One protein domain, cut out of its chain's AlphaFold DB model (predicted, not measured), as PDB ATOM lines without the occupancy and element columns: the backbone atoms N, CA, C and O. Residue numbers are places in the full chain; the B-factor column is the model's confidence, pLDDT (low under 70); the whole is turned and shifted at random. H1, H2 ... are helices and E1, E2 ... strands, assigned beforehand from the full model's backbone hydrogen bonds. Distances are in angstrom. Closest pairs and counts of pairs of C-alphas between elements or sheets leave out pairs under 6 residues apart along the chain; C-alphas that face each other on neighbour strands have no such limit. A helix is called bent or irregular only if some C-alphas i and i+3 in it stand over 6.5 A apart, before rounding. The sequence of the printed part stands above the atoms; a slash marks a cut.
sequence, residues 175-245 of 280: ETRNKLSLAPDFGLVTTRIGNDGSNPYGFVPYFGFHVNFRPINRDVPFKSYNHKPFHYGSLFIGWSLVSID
ATOM      1  N   GLU A 175     -56.367 -42.613 -20.518       46.09
ATOM      2  CA  GLU A 175     -55.183 -43.467 -20.607       46.09
ATOM      3  C   GLU A 175     -55.322 -44.348 -21.849       46.09
ATOM      4  O   GLU A 175     -55.870 -45.451 -21.835       46.09
ATOM      5  N   THR A 176     -54.825 -43.849 -22.975       47.38
ATOM      6  CA  THR A 176     -54.514 -44.734 -24.090       47.38
ATOM      7  C   THR A 176     -53.360 -45.631 -23.634       47.38
ATOM      8  O   THR A 176     -52.478 -45.186 -22.907       47.38
ATOM      9  N   ARG A 177     -53.298 -46.904 -24.051       50.94
ATOM     10  CA  ARG A 177     -52.142 -47.791 -23.759       50.94
ATOM     11  C   ARG A 177     -50.795 -47.248 -24.280       50.94
ATOM     12  O   ARG A 177     -49.748 -47.845 -24.038       50.94
ATOM     13  N   ASN A 178     -50.819 -46.121 -24.989       53.47
ATOM     14  CA  ASN A 178     -49.660 -45.361 -25.405       53.47
ATOM     15  C   ASN A 178     -49.325 -44.299 -24.354       53.47
ATOM     16  O   ASN A 178     -50.202 -43.704 -23.746       53.47
ATOM     17  N   LYS A 179     -48.035 -43.999 -24.183       66.00
ATOM     18  CA  LYS A 179     -47.490 -43.021 -23.214       66.00
ATOM     19  C   LYS A 179     -47.964 -41.566 -23.429       66.00
ATOM     20  O   LYS A 179     -47.397 -40.655 -22.843       66.00
ATOM     21  N   LEU A 180     -48.967 -41.344 -24.273       67.62
ATOM     22  CA  LEU A 180     -49.521 -40.052 -24.635       67.62
ATOM     23  C   LEU A 180     -50.760 -39.774 -23.781       67.62
ATOM     24  O   LEU A 180     -51.703 -40.564 -23.774       67.62
ATOM     25  N   SER A 181     -50.762 -38.640 -23.087       75.69
ATOM     26  CA  SER A 181     -51.926 -38.139 -22.356       75.69
ATOM     27  C   SER A 181     -52.483 -36.931 -23.094       75.69
ATOM     28  O   SER A 181     -51.768 -35.950 -23.289       75.69
ATOM     29  N   LEU A 182     -53.762 -36.989 -23.454       75.69
ATOM     30  CA  LEU A 182     -54.511 -35.856 -23.992       75.69
ATOM     31  C   LEU A 182     -55.329 -35.249 -22.856       75.69
ATOM     32  O   LEU A 182     -56.151 -35.941 -22.260       75.69
ATOM     33  N   ALA A 183     -55.079 -33.985 -22.536       77.94
ATOM     34  CA  ALA A 183     -55.829 -33.250 -21.526       77.94
ATOM     35  C   ALA A 183     -56.470 -32.019 -22.181       77.94
ATOM     36  O   ALA A 183     -55.731 -31.228 -22.775       77.94
ATOM     37  N   PRO A 184     -57.802 -31.840 -22.111       80.75
ATOM     38  CA  PRO A 184     -58.397 -30.564 -22.485       80.75
ATOM     39  C   PRO A 184     -57.856 -29.473 -21.555       80.75
ATOM     40  O   PRO A 184     -57.689 -29.705 -20.356       80.75
ATOM     41  N   ASP A 185     -57.566 -28.301 -22.110       78.06
ATOM     42  CA  ASP A 185     -57.050 -27.162 -21.358       78.06
ATOM     43  C   ASP A 185     -57.649 -25.854 -21.871       78.06
ATOM     44  O   ASP A 185     -57.895 -25.671 -23.068       78.06
ATOM     45  N   PHE A 186     -57.898 -24.942 -20.944       82.44
ATOM     46  CA  PHE A 186     -58.442 -23.625 -21.214       82.44
ATOM     47  C   PHE A 186     -57.871 -22.644 -20.202       82.44
ATOM     48  O   PHE A 186     -57.713 -22.950 -19.019       82.44
ATOM     49  N   GLY A 187     -57.561 -21.437 -20.654       79.94
ATOM     50  CA  GLY A 187     -56.946 -20.456 -19.777       79.94
ATOM     51  C   GLY A 187     -56.584 -19.171 -20.492       79.94
ATOM     52  O   GLY A 187     -57.109 -18.858 -21.557       79.94
ATOM     53  N   LEU A 188     -55.673 -18.422 -19.877       76.75
ATOM     54  CA  LEU A 188     -55.144 -17.167 -20.394       76.75
ATOM     55  C   LEU A 188     -53.656 -17.345 -20.696       76.75
ATOM     56  O   LEU A 188     -52.903 -17.806 -19.839       76.75
ATOM     57  N   VAL A 189     -53.223 -16.950 -21.890       70.44
ATOM     58  CA  VAL A 189     -51.806 -16.912 -22.278       70.44
ATOM     59  C   VAL A 189     -51.359 -15.484 -22.536       70.44
ATOM     60  O   VAL A 189     -52.125 -14.637 -22.978       70.44
ATOM     61  N   THR A 190     -50.092 -15.211 -22.253       70.06
ATOM     62  CA  THR A 190     -49.430 -13.937 -22.531       70.06
ATOM     63  C   THR A 190     -48.170 -14.236 -23.333       70.06
ATOM     64  O   THR A 190     -47.428 -15.163 -23.006       70.06
ATOM     65  N   THR A 191     -47.939 -13.498 -24.418       63.72
ATOM     66  CA  THR A 191     -46.858 -13.792 -25.365       63.72
ATOM     67  C   THR A 191     -45.741 -12.763 -25.271       63.72
ATOM     68  O   THR A 191     -45.895 -11.634 -25.703       63.72
ATOM     69  N   ARG A 192     -44.549 -13.126 -24.803       59.16
ATOM     70  CA  ARG A 192     -43.380 -12.237 -24.944       59.16
ATOM     71  C   ARG A 192     -42.681 -12.497 -26.275       59.16
ATOM     72  O   ARG A 192     -41.664 -13.176 -26.304       59.16
ATOM     73  N   ILE A 193     -43.275 -12.023 -27.372       55.56
ATOM     74  CA  ILE A 193     -42.751 -12.232 -28.740       55.56
ATOM     75  C   ILE A 193     -42.078 -10.950 -29.298       55.56
ATOM     76  O   ILE A 193     -41.584 -10.942 -30.419       55.56
ATOM     77  N   GLY A 194     -41.984  -9.865 -28.517       53.53
ATOM     78  CA  GLY A 194     -41.204  -8.673 -28.881       53.53
ATOM     79  C   GLY A 194     -39.704  -8.816 -28.585       53.53
ATOM     80  O   GLY A 194     -39.324  -9.298 -27.517       53.53
ATOM     81  N   ASN A 195     -38.843  -8.343 -29.499       53.06
ATOM     82  CA  ASN A 195     -37.379  -8.283 -29.315       53.06
ATOM     83  C   ASN A 195     -36.945  -7.387 -28.135       53.06
ATOM     84  O   ASN A 195     -35.824  -7.493 -27.648       53.06
ATOM     85  N   ASP A 196     -37.830  -6.509 -27.675       57.19
ATOM     86  CA  ASP A 196     -37.664  -5.592 -26.547       57.19
ATOM     87  C   ASP A 196     -38.281  -6.128 -25.240       57.19
ATOM     88  O   ASP A 196     -38.304  -5.435 -24.222       57.19
ATOM     89  N   GLY A 197     -38.809  -7.357 -25.250       52.78
ATOM     90  CA  GLY A 197     -39.553  -7.922 -24.126       52.78
ATOM     91  C   GLY A 197     -40.927  -7.279 -23.910       52.78
ATOM     92  O   GLY A 197     -41.609  -7.643 -22.945       52.78
ATOM     93  N   SER A 198     -41.354  -6.366 -24.792       54.81
ATOM     94  CA  SER A 198     -42.720  -5.862 -24.799       54.81
ATOM     95  C   SER A 198     -43.658  -6.969 -25.275       54.81
ATOM     96  O   SER A 198     -43.338  -7.788 -26.143       54.81
ATOM     97  N   ASN A 199     -44.816  -7.045 -24.632       58.69
ATOM     98  CA  ASN A 199     -45.866  -7.954 -25.040       58.69
ATOM     99  C   ASN A 199     -46.951  -7.133 -25.749       58.69
ATOM    100  O   ASN A 199     -47.714  -6.449 -25.063       58.69
ATOM    101  N   PRO A 200     -47.020  -7.174 -27.091       57.00
ATOM    102  CA  PRO A 200     -48.037  -6.435 -27.829       57.00
ATOM    103  C   PRO A 200     -49.451  -6.992 -27.590       57.00
ATOM    104  O   PRO A 200     -50.429  -6.272 -27.765       57.00
ATOM    105  N   TYR A 201     -49.591  -8.244 -27.151       59.34
ATOM    106  CA  TYR A 201     -50.887  -8.873 -26.906       59.34
ATOM    107  C   TYR A 201     -51.185  -8.911 -25.402       59.34
ATOM    108  O   TYR A 201     -50.335  -9.270 -24.608       59.34
ATOM    109  N   GLY A 202     -52.385  -8.550 -24.953       67.25
ATOM    110  CA  GLY A 202     -52.757  -8.719 -23.539       67.25
ATOM    111  C   GLY A 202     -52.789 -10.193 -23.093       67.25
ATOM    112  O   GLY A 202     -52.218 -11.085 -23.721       67.25
ATOM    113  N   PHE A 203     -53.502 -10.479 -22.004       71.31
ATOM    114  CA  PHE A 203     -53.906 -11.858 -21.725       71.31
ATOM    115  C   PHE A 203     -54.896 -12.315 -22.799       71.31
ATOM    116  O   PHE A 203     -55.971 -11.736 -22.938       71.31
ATOM    117  N   VAL A 204     -54.531 -13.344 -23.557       70.44
ATOM    118  CA  VAL A 204     -55.356 -13.911 -24.622       70.44
ATOM    119  C   VAL A 204     -56.009 -15.192 -24.106       70.44
ATOM    120  O   VAL A 204     -55.293 -16.127 -23.733       70.44
ATOM    121  N   PRO A 205     -57.348 -15.261 -24.057       76.06
ATOM    122  CA  PRO A 205     -58.035 -16.491 -23.712       76.06
ATOM    123  C   PRO A 205     -57.882 -17.532 -24.821       76.06
ATOM    124  O   PRO A 205     -57.990 -17.222 -26.011       76.06
ATOM    125  N   TYR A 206     -57.651 -18.776 -24.419       79.50
ATOM    126  CA  TYR A 206     -57.463 -19.898 -25.329       79.50
ATOM    127  C   TYR A 206     -58.283 -21.111 -24.900       79.50
ATOM    128  O   TYR A 206     -58.623 -21.285 -23.728       79.50
ATOM    129  N   PHE A 207     -58.539 -21.979 -25.872       83.25
ATOM    130  CA  PHE A 207     -59.128 -23.291 -25.666       83.25
ATOM    131  C   PHE A 207     -58.390 -24.320 -26.520       83.25
ATOM    132  O   PHE A 207     -58.150 -24.088 -27.705       83.25
ATOM    133  N   GLY A 208     -58.019 -25.461 -25.948       86.88
ATOM    134  CA  GLY A 208     -57.329 -26.495 -26.706       86.88
ATOM    135  C   GLY A 208     -57.049 -27.760 -25.919       86.88
ATOM    136  O   GLY A 208     -57.742 -28.108 -24.966       86.88
ATOM    137  N   PHE A 209     -56.014 -28.461 -26.357       82.38
ATOM    138  CA  PHE A 209     -55.576 -29.724 -25.799       82.38
ATOM    139  C   PHE A 209     -54.070 -29.692 -25.557       82.38
ATOM    140  O   PHE A 209     -53.279 -29.350 -26.440       82.38
ATOM    141  N   HIS A 210     -53.669 -30.113 -24.363       81.62
ATOM    142  CA  HIS A 210     -52.293 -30.480 -24.068       81.62
ATOM    143  C   HIS A 210     -52.080 -31.956 -24.407       81.62
ATOM    144  O   HIS A 210     -52.680 -32.849 -23.805       81.62
ATOM    145  N   VAL A 211     -51.187 -32.204 -25.359       81.31
ATOM    146  CA  VAL A 211     -50.642 -33.521 -25.673       81.31
ATOM    147  C   VAL A 211     -49.358 -33.692 -24.873       81.31
ATOM    148  O   VAL A 211     -48.308 -33.157 -25.225       81.31
ATOM    149  N   ASN A 212     -49.419 -34.436 -23.778       79.81
ATOM    150  CA  ASN A 212     -48.235 -34.747 -22.986       79.81
ATOM    151  C   ASN A 212     -47.629 -36.062 -23.485       79.81
ATOM    152  O   ASN A 212     -48.319 -37.081 -23.518       79.81
ATOM    153  N   PHE A 213     -46.335 -36.069 -23.828       79.44
ATOM    154  CA  PHE A 213     -45.642 -37.291 -24.274       79.44
ATOM    155  C   PHE A 213     -45.362 -38.289 -23.136       79.44
ATOM    156  O   PHE A 213     -44.838 -39.383 -23.366       79.44
ATOM    157  N   ARG A 214     -45.710 -37.903 -21.904       74.62
ATOM    158  CA  ARG A 214     -45.809 -38.755 -20.724       74.62
ATOM    159  C   ARG A 214     -46.918 -38.213 -19.814       74.62
ATOM    160  O   ARG A 214     -47.043 -36.994 -19.714       74.62
ATOM    161  N   PRO A 215     -47.683 -39.063 -19.107       68.44
ATOM    162  CA  PRO A 215     -48.609 -38.592 -18.084       68.44
ATOM    163  C   PRO A 215     -47.850 -37.807 -17.007       68.44
ATOM    164  O   PRO A 215     -46.935 -38.340 -16.373       68.44
ATOM    165  N   ILE A 216     -48.209 -36.536 -16.832       67.31
ATOM    166  CA  ILE A 216     -47.722 -35.699 -15.735       67.31
ATOM    167  C   ILE A 216     -48.814 -35.717 -14.673       67.31
ATOM    168  O   ILE A 216     -49.896 -35.169 -14.882       67.31
ATOM    169  N   ASN A 217     -48.532 -36.351 -13.538       69.25
ATOM    170  CA  ASN A 217     -49.392 -36.241 -12.373       69.25
ATOM    171  C   ASN A 217     -49.199 -34.843 -11.759       69.25
ATOM    172  O   ASN A 217     -48.114 -34.522 -11.266       69.25
ATOM    173  N   ARG A 218     -50.241 -34.008 -11.827       67.69
ATOM    174  CA  ARG A 218     -50.219 -32.631 -11.310       67.69
ATOM    175  C   ARG A 218     -50.122 -32.580  -9.775       67.69
ATOM    176  O   ARG A 218     -49.678 -31.564  -9.254       67.69
ATOM    177  N   ASP A 219     -50.431 -33.680  -9.086       70.94
ATOM    178  CA  ASP A 219     -50.339 -33.798  -7.622       70.94
ATOM    179  C   ASP A 219     -48.914 -34.101  -7.136       70.94
ATOM    180  O   ASP A 219     -48.607 -34.002  -5.948       70.94
ATOM    181  N   VAL A 220     -48.015 -34.473  -8.052       69.50
ATOM    182  CA  VAL A 220     -46.616 -34.760  -7.739       69.50
ATOM    183  C   VAL A 220     -45.784 -33.511  -8.037       69.50
ATOM    184  O   VAL A 220     -45.783 -33.034  -9.177       69.50
ATOM    185  N   PRO A 221     -45.040 -32.962  -7.061       74.69
ATOM    186  CA  PRO A 221     -44.230 -31.774  -7.286       74.69
ATOM    187  C   PRO A 221     -43.185 -32.023  -8.378       74.69
ATOM    188  O   PRO A 221     -42.540 -33.066  -8.426       74.69
ATOM    189  N   PHE A 222     -42.954 -31.029  -9.240       68.38
ATOM    190  CA  PHE A 222     -42.052 -31.167 -10.394       68.38
ATOM    191  C   PHE A 222     -40.651 -31.692 -10.014       68.38
ATOM    192  O   PHE A 222     -40.047 -32.477 -10.741       68.38
ATOM    193  N   LYS A 223     -40.166 -31.313  -8.823       76.31
ATOM    194  CA  LYS A 223     -38.855 -31.705  -8.289       76.31
ATOM    195  C   LYS A 223     -38.701 -33.208  -8.029       76.31
ATOM    196  O   LYS A 223     -37.571 -33.681  -8.019       76.31
ATOM    197  N   SER A 224     -39.787 -33.957  -7.813       78.00
ATOM    198  CA  SER A 224     -39.720 -35.402  -7.541       78.00
ATOM    199  C   SER A 224     -39.740 -36.270  -8.800       78.00
ATOM    200  O   SER A 224     -39.668 -37.495  -8.704       78.00
ATOM    201  N   TYR A 225     -39.821 -35.671  -9.990       72.88
ATOM    202  CA  TYR A 225     -39.716 -36.420 -11.236       72.88
ATOM    203  C   TYR A 225     -38.261 -36.741 -11.571       72.88
ATOM    204  O   TYR A 225     -37.371 -35.909 -11.437       72.88
ATOM    205  N   ASN A 226     -38.009 -37.949 -12.076       77.06
ATOM    206  CA  ASN A 226     -36.711 -38.273 -12.659       77.06
ATOM    207  C   ASN A 226     -36.543 -37.541 -13.997       77.06
ATOM    208  O   ASN A 226     -37.238 -37.838 -14.981       77.06
ATOM    209  N   HIS A 227     -35.590 -36.611 -14.013       69.00
ATOM    210  CA  HIS A 227     -35.344 -35.684 -15.105       69.00
ATOM    211  C   HIS A 227     -34.646 -36.394 -16.270       69.00
ATOM    212  O   HIS A 227     -33.428 -36.540 -16.286       69.00
ATOM    213  N   LYS A 228     -35.423 -36.855 -17.263       77.31
ATOM    214  CA  LYS A 228     -34.894 -37.258 -18.578       77.31
ATOM    215  C   LYS A 228     -35.333 -36.235 -19.628       77.31
ATOM    216  O   LYS A 228     -36.478 -35.790 -19.565       77.31
ATOM    217  N   PRO A 229     -34.486 -35.901 -20.617       67.44
ATOM    218  CA  PRO A 229     -34.724 -34.780 -21.534       67.44
ATOM    219  C   PRO A 229     -36.042 -34.882 -22.318       67.44
ATOM    220  O   PRO A 229     -36.704 -33.878 -22.543       67.44
ATOM    221  N   PHE A 230     -36.487 -36.095 -22.654       68.19
ATOM    222  CA  PHE A 230     -37.725 -36.316 -23.412       68.19
ATOM    223  C   PHE A 230     -38.990 -36.458 -22.550       68.19
ATOM    224  O   PHE A 230     -40.083 -36.586 -23.090       68.19
ATOM    225  N   HIS A 231     -38.879 -36.448 -21.216       70.06
ATOM    226  CA  HIS A 231     -40.041 -36.595 -20.324       70.06
ATOM    227  C   HIS A 231     -40.831 -35.299 -20.120       70.06
ATOM    228  O   HIS A 231     -41.947 -35.353 -19.613       70.06
ATOM    229  N   TYR A 232     -40.260 -34.159 -20.506       68.31
ATOM    230  CA  TYR A 232     -40.867 -32.834 -20.347       68.31
ATOM    231  C   TYR A 232     -41.509 -32.312 -21.627       68.31
ATOM    232  O   TYR A 232     -42.040 -31.204 -21.650       68.31
ATOM    233  N   GLY A 233     -41.446 -33.100 -22.701       75.19
ATOM    234  CA  GLY A 233     -42.073 -32.732 -23.951       75.19
ATOM    235  C   GLY A 233     -43.590 -32.766 -23.802       75.19
ATOM    236  O   GLY A 233     -44.190 -33.810 -23.531       75.19
ATOM    237  N   SER A 234     -44.198 -31.608 -23.994       79.69
ATOM    238  CA  SER A 234     -45.627 -31.469 -24.208       79.69
ATOM    239  C   SER A 234     -45.831 -30.598 -25.435       79.69
ATOM    240  O   SER A 234     -45.026 -29.713 -25.729       79.69
ATOM    241  N   LEU A 235     -46.886 -30.894 -26.174       82.75
ATOM    242  CA  LEU A 235     -47.330 -30.101 -27.300       82.75
ATOM    243  C   LEU A 235     -48.709 -29.562 -26.956       82.75
ATOM    244  O   LEU A 235     -49.618 -30.330 -26.653       82.75
ATOM    245  N   PHE A 236     -48.857 -28.246 -26.998       82.19
ATOM    246  CA  PHE A 236     -50.161 -27.616 -26.903       82.19
ATOM    247  C   PHE A 236     -50.702 -27.356 -28.307       82.19
ATOM    248  O   PHE A 236     -50.006 -26.774 -29.141       82.19
ATOM    249  N   ILE A 237     -51.935 -27.786 -28.561       84.06
ATOM    250  CA  ILE A 237     -52.664 -27.504 -29.797       84.06
ATOM    251  C   ILE A 237     -53.996 -26.889 -29.395       84.06
ATOM    252  O   ILE A 237     -54.778 -27.514 -28.681       84.06
ATOM    253  N   GLY A 238     -54.275 -25.677 -29.855       83.81
ATOM    254  CA  GLY A 238     -55.507 -24.995 -29.495       83.81
ATOM    255  C   GLY A 238     -55.819 -23.806 -30.378       83.81
ATOM    256  O   GLY A 238     -55.056 -23.438 -31.271       83.81
ATOM    257  N   TRP A 239     -56.963 -23.210 -30.082       80.44
ATOM    258  CA  TRP A 239     -57.477 -22.018 -30.721       80.44
ATOM    259  C   TRP A 239     -57.417 -20.851 -29.743       80.44
ATOM    260  O   TRP A 239     -57.784 -20.965 -28.570       80.44
ATOM    261  N   SER A 240     -56.970 -19.710 -30.252       78.56
ATOM    262  CA  SER A 240     -57.205 -18.436 -29.586       78.56
ATOM    263  C   SER A 240     -58.681 -18.077 -29.735       78.56
ATOM    264  O   SER A 240     -59.229 -18.165 -30.834       78.56
ATOM    265  N   LEU A 241     -59.318 -17.638 -28.649       73.06
ATOM    266  CA  LEU A 241     -60.694 -17.127 -28.691       73.06
ATOM    267  C   LEU A 241     -60.757 -15.670 -29.184       73.06
ATOM    268  O   LEU A 241     -61.833 -15.085 -29.281       73.06
ATOM    269  N   VAL A 242     -59.601 -15.081 -29.504       67.56
ATOM    270  CA  VAL A 242     -59.453 -13.728 -30.052       67.56
ATOM    271  C   VAL A 242     -58.647 -13.792 -31.351       67.56
ATOM    272  O   VAL A 242     -57.647 -14.506 -31.435       67.56
ATOM    273  N   SER A 243     -59.067 -13.038 -32.371       64.06
ATOM    274  CA  SER A 243     -58.330 -12.931 -33.637       64.06
ATOM    275  C   SER A 243     -56.980 -12.238 -33.420       64.06
ATOM    276  O   SER A 243     -56.927 -11.125 -32.898       64.06
ATOM    277  N   ILE A 244     -55.898 -12.908 -33.827       63.41
ATOM    278  CA  ILE A 244     -54.517 -12.407 -33.726       63.41
ATOM    279  C   ILE A 244     -54.159 -11.533 -34.949       63.41
ATOM    280  O   ILE A 244     -53.283 -10.677 -34.866       63.41
ATOM    281  N   ASP A 245     -54.893 -11.676 -36.058       55.53
ATOM    282  CA  ASP A 245     -54.597 -11.021 -37.344       55.53
ATOM    283  C   ASP A 245     -54.785  -9.494 -37.324       55.53
ATOM    284  O   ASP A 245     -54.212  -8.779 -38.143       55.53
TER     285      ASP A 245
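This is residues 175 to 245 of the 280 residues of an uncharacterized protein of Runella sp. HYN0085 (UniProt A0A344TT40). A single strongly twisted sheet of three antiparallel strands forms an arch, with E1 and E2 both bending near their midpoints, and a long loop hangs from each end of it. The loop of residues 190 to 203 joins E1 to E2 at one end, and residues 213 to 228 lead at the other end to the very short helix H1, beside the start of E3; no second layer covers the sheet. The printed part has 71 residues, with E1, E2, H1 and E3 in that order along the chain, and the sheet's order is E1, E2, E3. The class is mostly strand, though under half of the residues are in named elements. The whole is loose, with a radius of gyration of the C-alphas of 15.1 A, and elongated, spanning 39 by 25 by 20 A.

The printed part begins at Glu 175, and E1 covers residues 181 to 189, 21.2 A from first to last C-alpha. C-alpha 181 is at (-51.926, -38.139, -22.356). E2, residues 204 to 212, is 22.1 A long. H1 covers residues 229 to 232. It is irregular, but only just: C-alphas 229 and 232 are 6.6 A apart. E3, residues 234 to 240, is 18.2 A long and ends with C-alpha 240 at (-57.205, -18.436, -29.586).

E2 is the inner strand of the sheet, and E1 and E3 are its edge strands. E1 and E2 form a hairpin, antiparallel at 159 degrees between their directions. Their C-alphas 184 and 209 face each other at 4.4 A, and N 183 and O 210, 2.9 A apart, are within hydrogen-bond range, as are N 204 and O 189 at 2.8 A. E1 bends by 66 degrees at residue 186 and E2 by 65 degrees at residue 207. E2 and E3 are antiparallel at 151 degrees. C-alphas 208 and 238 face each other at 3.7 A, and N 209 and O 237 are within hydrogen-bond range at 2.8 A. H1 is not on the sheet, with 2 pairs of C-alphas within 10 A, and it is apart from E1. H1 is too short for any pair of O i and N i+4 inside it, and its 1 pair of O i and N i+3 is not within range.

The two C-alphas farthest apart are those of Arg 177 and Asp 196, at 44.7 A. The printed part has no cut. The links from E1 to E2, 14 residues, and from E2 to H1, 16 residues, are long, and the link from H1 to E3 is tight. Residues 218 to 224 stand free. The mean pLDDT of the printed part is 70.3, and 32 residues are under 70, among them residues 175 to 180, 191 to 202 and 242 to 245.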